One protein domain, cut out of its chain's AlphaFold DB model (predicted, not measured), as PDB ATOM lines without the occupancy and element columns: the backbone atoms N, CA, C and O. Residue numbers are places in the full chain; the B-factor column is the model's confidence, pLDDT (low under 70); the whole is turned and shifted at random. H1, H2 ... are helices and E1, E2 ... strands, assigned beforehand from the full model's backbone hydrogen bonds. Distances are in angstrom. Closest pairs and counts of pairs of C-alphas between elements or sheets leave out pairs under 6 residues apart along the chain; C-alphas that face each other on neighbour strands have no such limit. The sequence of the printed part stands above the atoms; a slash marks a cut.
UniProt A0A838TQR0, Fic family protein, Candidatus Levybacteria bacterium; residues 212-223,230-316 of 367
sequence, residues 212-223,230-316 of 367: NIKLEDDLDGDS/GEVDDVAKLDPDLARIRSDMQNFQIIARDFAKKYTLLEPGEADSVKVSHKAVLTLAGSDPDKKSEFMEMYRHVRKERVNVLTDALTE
ATOM      1  N   ASN A 212     278.430 200.682 224.077       83.69
ATOM      2  CA  ASN A 212     277.494 201.801 224.248       83.69
ATOM      3  C   ASN A 212     276.216 201.648 223.406       83.69
ATOM      4  O   ASN A 212     275.419 202.583 223.326       83.69
ATOM      5  N   ILE A 213     276.033 200.487 222.771       85.88
ATOM      6  CA  ILE A 213     274.875 200.200 221.933       85.88
ATOM      7  C   ILE A 213     273.837 199.461 222.777       85.88
ATOM      8  O   ILE A 213     274.039 198.315 223.190       85.88
ATOM      9  N   LYS A 214     272.721 200.134 223.053       85.75
ATOM     10  CA  LYS A 214     271.569 199.555 223.738       85.75
ATOM     11  C   LYS A 214     270.711 198.828 222.716       85.75
ATOM     12  O   LYS A 214     270.370 199.377 221.677       85.75
ATOM     13  N   LEU A 215     270.387 197.588 223.033       81.25
ATOM     14  CA  LEU A 215     269.526 196.758 222.215       81.25
ATOM     15  C   LEU A 215     268.146 196.800 222.871       81.25
ATOM     16  O   LEU A 215     268.016 196.407 224.031       81.25
ATOM     17  N   GLU A 216     267.188 197.420 222.190       82.25
ATOM     18  CA  GLU A 216     265.832 197.598 222.698       82.25
ATOM     19  C   GLU A 216     265.020 196.343 222.407       82.25
ATOM     20  O   GLU A 216     264.983 195.862 221.271       82.25
ATOM     21  N   ASP A 217     264.394 195.810 223.457       67.25
ATOM     22  CA  ASP A 217     263.433 194.725 223.328       67.25
ATOM     23  C   ASP A 217     262.084 195.345 222.950       67.25
ATOM     24  O   ASP A 217     261.250 195.654 223.792       67.25
ATOM     25  N   ASP A 218     261.919 195.602 221.655       64.31
ATOM     26  CA  ASP A 218     260.675 196.055 221.024       64.31
ATOM     27  C   ASP A 218     259.751 194.879 220.653       64.31
ATOM     28  O   ASP A 218     258.890 194.971 219.774       64.31
ATOM     29  N   LEU A 219     259.967 193.745 221.320       56.69
ATOM     30  CA  LEU A 219     259.112 192.572 221.303       56.69
ATOM     31  C   LEU A 219     258.140 192.731 222.482       56.69
ATOM     32  O   LEU A 219     258.581 192.744 223.628       56.69
ATOM     33  N   ASP A 220     256.850 192.935 222.194       51.16
ATOM     34  CA  ASP A 220     255.817 193.262 223.191       51.16
ATOM     35  C   ASP A 220     255.877 192.334 224.425       51.16
ATOM     36  O   ASP A 220     255.868 191.109 224.306       51.16
ATOM     37  N   GLY A 221     255.985 192.944 225.613       46.53
ATOM     38  CA  GLY A 221     256.464 192.328 226.857       46.53
ATOM     39  C   GLY A 221     255.421 192.077 227.952       46.53
ATOM     40  O   GLY A 221     255.787 192.046 229.127       46.53
ATOM     41  N   ASP A 222     254.148 191.875 227.621       38.34
ATOM     42  CA  ASP A 222     253.097 191.647 228.628       38.34
ATOM     43  C   ASP A 222     252.857 190.156 228.937       38.34
ATOM     44  O   ASP A 222     251.753 189.659 228.767       38.34
ATOM     45  N   SER A 223     253.893 189.459 229.432       40.78
ATOM     46  CA  SER A 223     253.790 188.413 230.482       40.78
ATOM     47  C   SER A 223     255.127 187.697 230.700       40.78
ATOM     48  O   SER A 223     255.338 186.548 230.312       40.78
ATOM     49  N   GLY A 230     257.508 178.191 226.626       46.59
ATOM     50  CA  GLY A 230     256.523 177.664 225.673       46.59
ATOM     51  C   GLY A 230     256.318 178.567 224.457       46.59
ATOM     52  O   GLY A 230     256.191 178.069 223.348       46.59
ATOM     53  N   GLU A 231     256.383 179.891 224.637       42.84
ATOM     54  CA  GLU A 231     256.124 180.860 223.556       42.84
ATOM     55  C   GLU A 231     257.383 181.379 222.836       42.84
ATOM     56  O   GLU A 231     257.286 182.093 221.837       42.84
ATOM     57  N   VAL A 232     258.591 180.996 223.274       44.94
ATOM     58  CA  VAL A 232     259.818 181.246 222.483       44.94
ATOM     59  C   VAL A 232     259.752 180.498 221.141       44.94
ATOM     60  O   VAL A 232     260.300 180.984 220.149       44.94
ATOM     61  N   ASP A 233     259.016 179.385 221.103       42.06
ATOM     62  CA  ASP A 233     258.715 178.610 219.896       42.06
ATOM     63  C   ASP A 233     257.577 179.229 219.045       42.06
ATOM     64  O   ASP A 233     257.497 178.946 217.850       42.06
ATOM     65  N   ASP A 234     256.764 180.141 219.601       43.69
ATOM     66  CA  ASP A 234     255.616 180.778 218.922       43.69
ATOM     67  C   ASP A 234     255.915 182.175 218.349       43.69
ATOM     68  O   ASP A 234     255.033 182.840 217.788       43.69
ATOM     69  N   VAL A 235     257.187 182.599 218.327       49.50
ATOM     70  CA  VAL A 235     257.631 183.600 217.343       49.50
ATOM     71  C   VAL A 235     257.620 182.918 215.973       49.50
ATOM     72  O   VAL A 235     258.667 182.601 215.414       49.50
ATOM     73  N   ALA A 236     256.424 182.696 215.417       43.84
ATOM     74  CA  ALA A 236     256.111 181.862 214.250       43.84
ATOM     75  C   ALA A 236     256.779 182.293 212.921       43.84
ATOM     76  O   ALA A 236     256.392 181.855 211.839       43.84
ATOM     77  N   LYS A 237     257.757 183.202 212.977       56.56
ATOM     78  CA  LYS A 237     258.517 183.748 211.849       56.56
ATOM     79  C   LYS A 237     260.025 183.835 212.104       56.56
ATOM     80  O   LYS A 237     260.731 184.339 211.234       56.56
ATOM     81  N   LEU A 238     260.529 183.417 213.270       63.47
ATOM     82  CA  LEU A 238     261.967 183.423 213.522       63.47
ATOM     83  C   LEU A 238     262.594 182.173 212.909       63.47
ATOM     84  O   LEU A 238     262.164 181.054 213.172       63.47
ATOM     85  N   ASP A 239     263.621 182.376 212.091       70.88
ATOM     86  CA  ASP A 239     264.412 181.279 211.555       70.88
ATOM     87  C   ASP A 239     264.964 180.403 212.706       70.88
ATOM     88  O   ASP A 239     265.494 180.963 213.675       70.88
ATOM     89  N   PRO A 240     264.871 179.059 212.635       74.25
ATOM     90  CA  PRO A 240     265.307 178.172 213.713       74.25
ATOM     91  C   PRO A 240     266.756 178.395 214.168       74.25
ATOM     92  O   PRO A 240     267.056 178.245 215.352       74.25
ATOM     93  N   ASP A 241     267.658 178.788 213.266       74.88
ATOM     94  CA  ASP A 241     269.053 179.057 213.619       74.88
ATOM     95  C   ASP A 241     269.186 180.350 214.429       74.88
ATOM     96  O   ASP A 241     269.922 180.401 215.420       74.88
ATOM     97  N   LEU A 242     268.412 181.380 214.077       75.69
ATOM     98  CA  LEU A 242     268.361 182.631 214.837       75.69
ATOM     99  C   LEU A 242     267.673 182.438 216.196       75.69
ATOM    100  O   LEU A 242     268.121 183.010 217.192       75.69
ATOM    101  N   ALA A 243     266.639 181.596 216.268       73.50
ATOM    102  CA  ALA A 243     265.991 181.222 217.525       73.50
ATOM    103  C   ALA A 243     266.979 180.532 218.480       73.50
ATOM    104  O   ALA A 243     267.079 180.896 219.657       73.50
ATOM    105  N   ARG A 244     267.790 179.604 217.955       73.00
ATOM    106  CA  ARG A 244     268.866 178.953 218.718       73.00
ATOM    107  C   ARG A 244     269.883 179.965 219.229       73.00
ATOM    108  O   ARG A 244     270.241 179.907 220.403       73.00
ATOM    109  N   ILE A 245     270.315 180.916 218.401       74.56
ATOM    110  CA  ILE A 245     271.257 181.956 218.833       74.56
ATOM    111  C   ILE A 245     270.654 182.832 219.935       74.56
ATOM    112  O   ILE A 245     271.345 183.125 220.906       74.56
ATOM    113  N   ARG A 246     269.384 183.236 219.829       71.56
ATOM    114  CA  ARG A 246     268.716 184.053 220.858       71.56
ATOM    115  C   ARG A 246     268.722 183.368 222.229       71.56
ATOM    116  O   ARG A 246     268.846 184.048 223.246       71.56
ATOM    117  N   SER A 247     268.648 182.033 222.259       66.12
ATOM    118  CA  SER A 247     268.799 181.259 223.500       66.12
ATOM    119  C   SER A 247     270.194 181.409 224.138       66.12
ATOM    120  O   SER A 247     270.318 181.333 225.359       66.12
ATOM    121  N   ASP A 248     271.217 181.743 223.341       76.56
ATOM    122  CA  ASP A 248     272.551 182.190 223.765       76.56
ATOM    123  C   ASP A 248     272.639 183.732 223.810       76.56
ATOM    124  O   ASP A 248     273.419 184.385 223.104       76.56
ATOM    125  N   MET A 249     271.801 184.324 224.666       79.25
ATOM    126  CA  MET A 249     271.523 185.765 224.717       79.25
ATOM    127  C   MET A 249     272.779 186.652 224.748       79.25
ATOM    128  O   MET A 249     272.818 187.698 224.105       79.25
ATOM    129  N   GLN A 250     273.834 186.265 225.477       82.31
ATOM    130  CA  GLN A 250     275.039 187.100 225.593       82.31
ATOM    131  C   GLN A 250     275.784 187.239 224.264       82.31
ATOM    132  O   GLN A 250     276.234 188.336 223.930       82.31
ATOM    133  N   ASN A 251     275.914 186.141 223.514       84.75
ATOM    134  CA  ASN A 251     276.581 186.166 222.218       84.75
ATOM    135  C   ASN A 251     275.665 186.804 221.178       84.75
ATOM    136  O   ASN A 251     276.118 187.685 220.454       84.75
ATOM    137  N   PHE A 252     274.367 186.473 221.190       86.31
ATOM    138  CA  PHE A 252     273.379 187.132 220.337       86.31
ATOM    139  C   PHE A 252     273.438 188.656 220.448       86.31
ATOM    140  O   PHE A 252     273.510 189.331 219.430       86.31
ATOM    141  N   GLN A 253     273.475 189.210 221.663       87.94
ATOM    142  CA  GLN A 253     273.531 190.659 221.860       87.94
ATOM    143  C   GLN A 253     274.788 191.302 221.264       87.94
ATOM    144  O   GLN A 253     274.708 192.410 220.736       87.94
ATOM    145  N   ILE A 254     275.949 190.643 221.353       90.75
ATOM    146  CA  ILE A 254     277.182 191.141 220.723       90.75
ATOM    147  C   ILE A 254     276.991 191.186 219.205       90.75
ATOM    148  O   ILE A 254     277.224 192.232 218.599       90.75
ATOM    149  N   ILE A 255     276.504 190.089 218.619       92.69
ATOM    150  CA  ILE A 255     276.299 189.974 217.170       92.69
ATOM    151  C   ILE A 255     275.246 190.942 216.671       92.69
ATOM    152  O   ILE A 255     275.482 191.631 215.691       92.69
ATOM    153  N   ALA A 256     274.114 191.056 217.358       91.06
ATOM    154  CA  ALA A 256     273.043 191.959 216.974       91.06
ATOM    155  C   ALA A 256     273.530 193.412 216.916       91.06
ATOM    156  O   ALA A 256     273.222 194.126 215.966       91.06
ATOM    157  N   ARG A 257     274.344 193.839 217.891       93.69
ATOM    158  CA  ARG A 257     274.943 195.182 217.897       93.69
ATOM    159  C   ARG A 257     275.945 195.362 216.763       93.69
ATOM    160  O   ARG A 257     275.930 196.403 216.117       93.69
ATOM    161  N   ASP A 258     276.815 194.385 216.525       94.00
ATOM    162  CA  ASP A 258     277.842 194.502 215.488       94.00
ATOM    163  C   ASP A 258     277.240 194.455 214.073       94.00
ATOM    164  O   ASP A 258     277.548 195.285 213.217       94.00
ATOM    165  N   PHE A 259     276.259 193.583 213.870       94.50
ATOM    166  CA  PHE A 259     275.463 193.502 212.652       94.50
ATOM    167  C   PHE A 259     274.695 194.807 212.401       94.50
ATOM    168  O   PHE A 259     274.734 195.365 211.306       94.50
ATOM    169  N   ALA A 260     274.068 195.373 213.436       92.88
ATOM    170  CA  ALA A 260     273.404 196.667 213.338       92.88
ATOM    171  C   ALA A 260     274.363 197.807 212.987       92.88
ATOM    172  O   ALA A 260     274.010 198.660 212.174       92.88
ATOM    173  N   LYS A 261     275.585 197.815 213.537       93.31
ATOM    174  CA  LYS A 261     276.623 198.771 213.126       93.31
ATOM    175  C   LYS A 261     276.953 198.620 211.647       93.31
ATOM    176  O   LYS A 261     276.979 199.621 210.935       93.31
ATOM    177  N   LYS A 262     277.187 197.388 211.188       94.56
ATOM    178  CA  LYS A 262     277.566 197.100 209.801       94.56
ATOM    179  C   LYS A 262     276.495 197.533 208.799       94.56
ATOM    180  O   LYS A 262     276.831 198.112 207.771       94.56
ATOM    181  N   TYR A 263     275.224 197.314 209.124       94.50
ATOM    182  CA  TYR A 263     274.089 197.676 208.269       94.50
ATOM    183  C   TYR A 263     273.419 198.998 208.647       94.50
ATOM    184  O   TYR A 263     272.320 199.293 208.180       94.50
ATOM    185  N   THR A 264     274.076 199.827 209.463       91.19
ATOM    186  CA  THR A 264     273.601 201.169 209.839       91.19
ATOM    187  C   THR A 264     272.186 201.194 210.442       91.19
ATOM    188  O   THR A 264     271.459 202.169 210.283       91.19
ATOM    189  N   LEU A 265     271.803 200.149 211.181       87.56
ATOM    190  CA  LEU A 265     270.521 200.036 211.904       87.56
ATOM    191  C   LEU A 265     270.537 200.775 213.256       87.56
ATOM    192  O   LEU A 265     269.907 200.352 214.224       87.56
ATOM    193  N   LEU A 266     271.349 201.822 213.351       89.50
ATOM    194  CA  LEU A 266     271.643 202.534 214.583       89.50
ATOM    195  C   LEU A 266     270.765 203.779 214.687       89.50
ATOM    196  O   LEU A 266     270.803 204.641 213.809       89.50
ATOM    197  N   GLU A 267     270.034 203.901 215.788       87.31
ATOM    198  CA  GLU A 267     269.172 205.044 216.077       87.31
ATOM    199  C   GLU A 267     269.750 205.890 217.224       87.31
ATOM    200  O   GLU A 267     270.388 205.347 218.137       87.31
ATOM    201  N   PRO A 268     269.557 207.222 217.223       84.56
ATOM    202  CA  PRO A 268     269.947 208.061 218.353       84.56
ATOM    203  C   PRO A 268     269.277 207.596 219.658       84.56
ATOM    204  O   PRO A 268     268.059 207.432 219.719       84.56
ATOM    205  N   GLY A 269     270.071 207.382 220.708       78.12
ATOM    206  CA  GLY A 269     269.589 207.029 222.040       78.12
ATOM    207  C   GLY A 269     269.488 208.217 222.995       78.12
ATOM    208  O   GLY A 269     269.647 209.375 222.622       78.12
ATOM    209  N   GLU A 270     269.224 207.915 224.268       74.19
ATOM    210  CA  GLU A 270     269.343 208.905 225.343       74.19
ATOM    211  C   GLU A 270     270.828 209.140 225.669       74.19
ATOM    212  O   GLU A 270     271.586 208.172 225.800       74.19
ATOM    213  N   ALA A 271     271.234 210.402 225.852       72.19
ATOM    214  CA  ALA A 271     272.639 210.807 226.023       72.19
ATOM    215  C   ALA A 271     273.546 210.335 224.856       72.19
ATOM    216  O   ALA A 271     273.078 210.219 223.729       72.19
ATOM    217  N   ASP A 272     274.830 210.043 225.110       69.88
ATOM    218  CA  ASP A 272     275.803 209.536 224.117       69.88
ATOM    219  C   ASP A 272     275.606 208.039 223.767       69.88
ATOM    220  O   ASP A 272     276.561 207.336 223.418       69.88
ATOM    221  N   SER A 273     274.388 207.505 223.925       77.94
ATOM    222  CA  SER A 273     274.080 206.108 223.597       77.94
ATOM    223  C   SER A 273     273.425 205.971 222.229       77.94
ATOM    224  O   SER A 273     272.767 206.882 221.729       77.94
ATOM    225  N   VAL A 274     273.610 204.803 221.623       85.69
ATOM    226  CA  VAL A 274     272.980 204.434 220.355       85.69
ATOM    227  C   VAL A 274     272.032 203.277 220.625       85.69
ATOM    228  O   VAL A 274     272.361 202.383 221.409       85.69
ATOM    229  N   LYS A 275     270.857 203.303 220.008       89.00
ATOM    230  CA  LYS A 275     269.827 202.272 220.124       89.00
ATOM    231  C   LYS A 275     269.773 201.418 218.865       89.00
ATOM    232  O   LYS A 275     270.143 201.863 217.781       89.00
ATOM    233  N   VAL A 276     269.319 200.185 219.022       86.69
ATOM    234  CA  VAL A 276     269.017 199.267 217.924       86.69
ATOM    235  C   VAL A 276     267.817 198.417 218.326       86.69
ATOM    236  O   VAL A 276     267.793 197.860 219.423       86.69
ATOM    237  N   SER A 277     266.843 198.306 217.425       86.00
ATOM    238  CA  SER A 277     265.688 197.415 217.564       86.00
ATOM    239  C   SER A 277     266.108 195.954 217.358       86.00
ATOM    240  O   SER A 277     266.709 195.607 216.331       86.00
ATOM    241  N   HIS A 278     265.767 195.078 218.312       83.56
ATOM    242  CA  HIS A 278     265.914 193.629 218.143       83.56
ATOM    243  C   HIS A 278     265.181 193.146 216.891       83.56
ATOM    244  O   HIS A 278     265.734 192.390 216.084       83.56
ATOM    245  N   LYS A 279     263.939 193.604 216.711       83.31
ATOM    246  CA  LYS A 279     263.100 193.224 215.577       83.31
ATOM    247  C   LYS A 279     263.720 193.624 214.241       83.31
ATOM    248  O   LYS A 279     263.656 192.835 213.299       83.31
ATOM    249  N   ALA A 280     264.341 194.799 214.145       85.38
ATOM    250  CA  ALA A 280     264.990 195.269 212.923       85.38
ATOM    251  C   ALA A 280     266.174 194.376 212.525       85.38
ATOM    252  O   ALA A 280     266.268 193.967 211.367       85.38
ATOM    253  N   VAL A 281     267.026 194.008 213.489       88.38
ATOM    254  CA  VAL A 281     268.150 193.082 213.265       88.38
ATOM    255  C   VAL A 281     267.646 191.727 212.778       88.38
ATOM    256  O   VAL A 281     268.114 191.229 211.757       88.38
ATOM    257  N   LEU A 282     266.666 191.147 213.476       85.56
ATOM    258  CA  LEU A 282     266.126 189.829 213.135       85.56
ATOM    259  C   LEU A 282     265.390 189.831 211.795       85.56
ATOM    260  O   LEU A 282     265.528 188.891 211.019       85.56
ATOM    261  N   THR A 283     264.648 190.897 211.491       85.38
ATOM    262  CA  THR A 283     263.977 191.056 210.195       85.38
ATOM    263  C   THR A 283     265.004 191.113 209.073       85.38
ATOM    264  O   THR A 283     264.846 190.435 208.060       85.38
ATOM    265  N   LEU A 284     266.080 191.886 209.246       87.12
ATOM    266  CA  LEU A 284     267.123 192.000 208.235       87.12
ATOM    267  C   LEU A 284     267.883 190.681 208.041       87.12
ATOM    268  O   LEU A 284     268.090 190.270 206.904       87.12
ATOM    269  N   ALA A 285     268.262 190.012 209.132       87.12
ATOM    270  CA  ALA A 285     268.964 188.732 209.080       87.12
ATOM    271  C   ALA A 285     268.083 187.598 208.525       87.12
ATOM    272  O   ALA A 285     268.589 186.725 207.836       87.12
ATOM    273  N   GLY A 286     266.775 187.600 208.799       83.56
ATOM    274  CA  GLY A 286     265.854 186.551 208.351       83.56
ATOM    275  C   GLY A 286     265.278 186.746 206.943       83.56
ATOM    276  O   GLY A 286     264.810 185.785 206.340       83.56
ATOM    277  N   SER A 287     265.283 187.970 206.409       83.25
ATOM    278  CA  SER A 287     264.676 188.282 205.099       83.25
ATOM    279  C   SER A 287     265.599 188.055 203.898       83.25
ATOM    280  O   SER A 287     265.122 188.045 202.765       83.25
ATOM    281  N   ASP A 288     266.899 187.880 204.132       87.81
ATOM    282  CA  ASP A 288     267.930 187.811 203.099       87.81
ATOM    283  C   ASP A 288     268.922 186.675 203.437       87.81
ATOM    284  O   ASP A 288     269.593 186.753 204.470       87.81
ATOM    285  N   PRO A 289     269.019 185.613 202.610       89.38
ATOM    286  CA  PRO A 289     269.893 184.465 202.871       89.38
ATOM    287  C   PRO A 289     271.377 184.815 203.029       89.38
ATOM    288  O   PRO A 289     272.069 184.182 203.833       89.38
ATOM    289  N   ASP A 290     271.867 185.826 202.309       93.62
ATOM    290  CA  ASP A 290     273.268 186.247 202.394       93.62
ATOM    291  C   ASP A 290     273.516 186.921 203.745       93.62
ATOM    292  O   ASP A 290     274.480 186.614 204.448       93.62
ATOM    293  N   LYS A 291     272.577 187.771 204.174       92.75
ATOM    294  CA  LYS A 291     272.618 188.416 205.491       92.75
ATOM    295  C   LYS A 291     272.442 187.432 206.640       92.75
ATOM    296  O   LYS A 291     273.094 187.596 207.671       92.75
ATOM    297  N   LYS A 292     271.604 186.403 206.471       89.38
ATOM    298  CA  LYS A 292     271.501 185.291 207.424       89.38
ATOM    299  C   LYS A 292     272.861 184.621 207.575       89.38
ATOM    300  O   LYS A 292     273.349 184.470 208.692       89.38
ATOM    301  N   SER A 293     273.471 184.238 206.455       88.75
ATOM    302  CA  SER A 293     274.762 183.545 206.434       88.75
ATOM    303  C   SER A 293     275.842 184.381 207.117       88.75
ATOM    304  O   SER A 293     276.540 183.884 207.997       88.75
ATOM    305  N   GLU A 294     275.889 185.675 206.815       94.12
ATOM    306  CA  GLU A 294     276.813 186.611 207.443       94.12
ATOM    307  C   GLU A 294     276.579 186.748 208.958       94.12
ATOM    308  O   GLU A 294     277.524 186.678 209.743       94.12
ATOM    309  N   PHE A 295     275.323 186.874 209.400       92.19
ATOM    310  CA  PHE A 295     274.982 186.916 210.825       92.19
ATOM    311  C   PHE A 295     275.475 185.655 211.554       92.19
ATOM    312  O   PHE A 295     276.038 185.738 212.650       92.19
ATOM    313  N   MET A 296     275.308 184.482 210.932       88.00
ATOM    314  CA  MET A 296     275.790 183.208 211.471       88.00
ATOM    315  C   MET A 296     277.321 183.146 211.518       88.00
ATOM    316  O   MET A 296     277.881 182.656 212.499       88.00
ATOM    317  N   GLU A 297     278.018 183.643 210.497       90.19
ATOM    318  CA  GLU A 297     279.485 183.734 210.484       90.19
ATOM    319  C   GLU A 297     280.013 184.646 211.592       90.19
ATOM    320  O   GLU A 297     280.922 184.259 212.329       90.19
ATOM    321  N   MET A 298     279.400 185.819 211.777       92.44
ATOM    322  CA  MET A 298     279.734 186.719 212.882       92.44
ATOM    323  C   MET A 298     279.529 186.022 214.230       92.44
ATOM    324  O   MET A 298     280.389 186.094 215.112       92.44
ATOM    325  N   TYR A 299     278.421 185.293 214.384       89.56
ATOM    326  CA  TYR A 299     278.141 184.514 215.586       89.56
ATOM    327  C   TYR A 299     279.222 183.470 215.884       89.56
ATOM    328  O   TYR A 299     279.756 183.432 216.998       89.56
ATOM    329  N   ARG A 300     279.600 182.665 214.888       86.50
ATOM    330  CA  ARG A 300     280.682 181.672 215.003       86.50
ATOM    331  C   ARG A 300     282.007 182.328 215.377       86.50
ATOM    332  O   ARG A 300     282.704 181.851 216.274       86.50
ATOM    333  N   HIS A 301     282.308 183.469 214.761       91.44
ATOM    334  CA  HIS A 301     283.504 184.246 215.054       91.44
ATOM    335  C   HIS A 301     283.560 184.692 216.522       91.44
ATOM    336  O   HIS A 301     284.542 184.417 217.210       91.44
ATOM    337  N   VAL A 302     282.486 185.285 217.054       91.38
ATOM    338  CA  VAL A 302     282.434 185.693 218.471       91.38
ATOM    339  C   VAL A 302     282.549 184.503 219.419       91.38
ATOM    340  O   VAL A 302     283.160 184.619 220.482       91.38
ATOM    341  N   ARG A 303     282.019 183.329 219.055       88.06
ATOM    342  CA  ARG A 303     282.189 182.109 219.862       88.06
ATOM    343  C   ARG A 303     283.647 181.671 219.935       88.06
ATOM    344  O   ARG A 303     284.132 181.374 221.030       88.06
ATOM    345  N   LYS A 304     284.355 181.685 218.807       91.50
ATOM    346  CA  LYS A 304     285.798 181.428 218.750       91.50
ATOM    347  C   LYS A 304     286.578 182.430 219.601       91.50
ATOM    348  O   LYS A 304     287.383 182.032 220.443       91.50
ATOM    349  N   GLU A 305     286.299 183.722 219.448       93.06
ATOM    350  CA  GLU A 305     286.931 184.773 220.250       93.06
ATOM    351  C   GLU A 305     286.673 184.597 221.743       93.06
ATOM    352  O   GLU A 305     287.580 184.772 222.553       93.06
ATOM    353  N   ARG A 306     285.458 184.200 222.127       90.81
ATOM    354  CA  ARG A 306     285.109 183.975 223.527       90.81
ATOM    355  C   ARG A 306     285.953 182.881 224.164       90.81
ATOM    356  O   ARG A 306     286.371 183.044 225.309       90.81
ATOM    357  N   VAL A 307     286.222 181.798 223.436       91.06
ATOM    358  CA  VAL A 307     287.122 180.739 223.908       91.06
ATOM    359  C   VAL A 307     288.550 181.265 224.027       91.06
ATOM    360  O   VAL A 307     289.166 181.039 225.060       91.06
ATOM    361  N   ASN A 308     289.045 182.036 223.054       93.75
ATOM    362  CA  ASN A 308     290.378 182.650 223.138       93.75
ATOM    363  C   ASN A 308     290.516 183.582 224.346       93.75
ATOM    364  O   ASN A 308     291.448 183.440 225.127       93.75
ATOM    365  N   VAL A 309     289.563 184.498 224.544       92.56
ATOM    366  CA  VAL A 309     289.581 185.428 225.680       92.56
ATOM    367  C   VAL A 309     289.476 184.669 227.003       92.56
ATOM    368  O   VAL A 309     290.132 185.051 227.966       92.56
ATOM    369  N   LEU A 310     288.683 183.594 227.065       91.12
ATOM    370  CA  LEU A 310     288.602 182.746 228.252       91.12
ATOM    371  C   LEU A 310     289.922 182.018 228.524       91.12
ATOM    372  O   LEU A 310     290.367 182.019 229.669       91.12
ATOM    373  N   THR A 311     290.552 181.439 227.500       92.56
ATOM    374  CA  THR A 311     291.882 180.824 227.604       92.56
ATOM    375  C   THR A 311     292.888 181.837 228.131       92.56
ATOM    376  O   THR A 311     293.486 181.589 229.172       92.56
ATOM    377  N   ASP A 312     292.992 183.011 227.503       93.94
ATOM    378  CA  ASP A 312     293.929 184.070 227.892       93.94
ATOM    379  C   ASP A 312     293.729 184.543 229.337       93.94
ATOM    380  O   ASP A 312     294.686 184.910 230.020       93.94
ATOM    381  N   ALA A 313     292.477 184.560 229.801       90.31
ATOM    382  CA  ALA A 313     292.132 184.926 231.168       90.31
ATOM    383  C   ALA A 313     292.547 183.851 232.175       90.31
ATOM    384  O   ALA A 313     293.055 184.158 233.251       90.31
ATOM    385  N   LEU A 314     292.293 182.586 231.835       90.00
ATOM    386  CA  LEU A 314     292.597 181.434 232.678       90.00
ATOM    387  C   LEU A 314     294.097 181.142 232.743       90.00
ATOM    388  O   LEU A 314     294.546 180.586 233.740       90.00
ATOM    389  N   THR A 315     294.858 181.517 231.714       91.75
ATOM    390  CA  THR A 315     296.320 181.377 231.680       91.75
ATOM    391  C   THR A 315     297.061 182.634 232.119       91.75
ATOM    392  O   THR A 315     298.292 182.668 232.100       91.75
ATOM    393  N   GLU A 316     296.327 183.678 232.520       90.31
ATOM    394  CA  GLU A 316     296.887 184.969 232.934       90.31
ATOM    395  C   GLU A 316     297.830 185.554 231.861       90.31
ATOM    396  O   GLU A 316     298.839 186.196 232.158       90.31
TER     397      GLU A 316
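Overview. This is residues 212 to 223 and 230 to 316 of the 367 residues of the protein "Fic family protein" of Candidatus Levybacteria bacterium (UniProt A0A838TQR0). What shape does the backbone make? One helix, H2, sits in the middle of a small body, with a little ribbon of two strands, E1 and E2, beside one part of it and H3 packed on it; H1 meets H2 at a corner. The long helix H4 crosses H2 and then runs on past the body, where residues 307 to 316, of which 307 to 314 belong to H4, stick out as an arm. What is it built of, and how large is it? The printed part has 99 residues with four named helices and two named strands in the order E1, H1, H2, E2, H3, H4; its one sheet is E1 beside E2, parallel, and the class is mostly helix. It is only just compact, close to loose, with a radius of gyration of the C-alphas of 14.7 A and spans of 44 by 35 by 32 A.

Arrangement. How are the strands paired? E1, residues 213 to 216, and E2, residues 274 to 277, are parallel neighbours with 33 degrees between their directions. N 214 and O 274 are 2.8 A apart and N 276 and O 214 are 3.0 A apart, both within hydrogen-bond range. Residues 267 to 268 also pair, antiparallel, with residues 274 to 275 of E2. What comes close to the hub? The hub is H2, residues 249 to 262; its closest C-alphas to E1 are Arg 257 and Ile 213, 6.4 A apart, and to E2 Ala 260 and Val 276, 6.9 A apart. H4, residues 289 to 314, touches H2 with residues 295 to 303 alone, opposite ways at a steep tilt of 56 degrees, and the closest C-alphas are those of Ile 255 and Tyr 299, 6.0 A apart. H2, with residues 256 to 260 alone, touches H3, residues 278 to 287, at 73 degrees, only just about perpendicular, and the C-alphas of Ala 256 and Val 281 come closest, at 6.2 A. Which other helices touch or come near each other? H1, residues 240 to 247, and H2 only just touch, only at the corner by their link, with 3 pairs of C-alphas within 8 A, the closest being Arg 246 and Phe 252 at 5.6 A. H3 and H4 touch only at the corner by their link, the closest C-alphas being Ala 285 and Lys 292 at 4.6 A. H1 and H4 are near each other, with 8 pairs of C-alphas within 10 A, while E2 and H4 are apart. What do the helix backbones show? In H1, H2, H3 and H4 every O i to N i+4 pair is within hydrogen-bond range.

Along the chain. Where are the strands? E1 begins at C-alpha 213, (274.875, 200.200, 221.933), and ends at Glu 216; E2 runs from Val 274 to Ser 277. Where are the helices? H1 runs from Pro 240 to Ser 247, H2 from Met 249 to Lys 262 over 19.7 A, and H3 from His 278 to Ser 287 over 14.2 A. H4 runs 37.6 A, from C-alpha 289 at (269.893, 184.465, 202.871) to C-alpha 314 at (292.597, 181.434, 232.678).

Size, cuts and confidence. How far does it reach? The two C-alphas farthest apart are those of Ala 236 and Glu 316, 45.0 A; without the stretch that stands free, the body spans 36 by 35 by 25 A. Where is the printed part cut, and how long are the links? Residues 224 to 229, in the link from E1 to H1, are not printed, and C-alphas 223 and 230 are 12.1 A apart across the cut. The link from H2 to E2 is long, with 11 residues, and those from H1 to H2, E2 to H3 and H3 to H4 are tight. Where is confidence low? The mean pLDDT of the printed part is 80.3, and residues 217 to 223, 230 to 238, 247 and 272 are under 70.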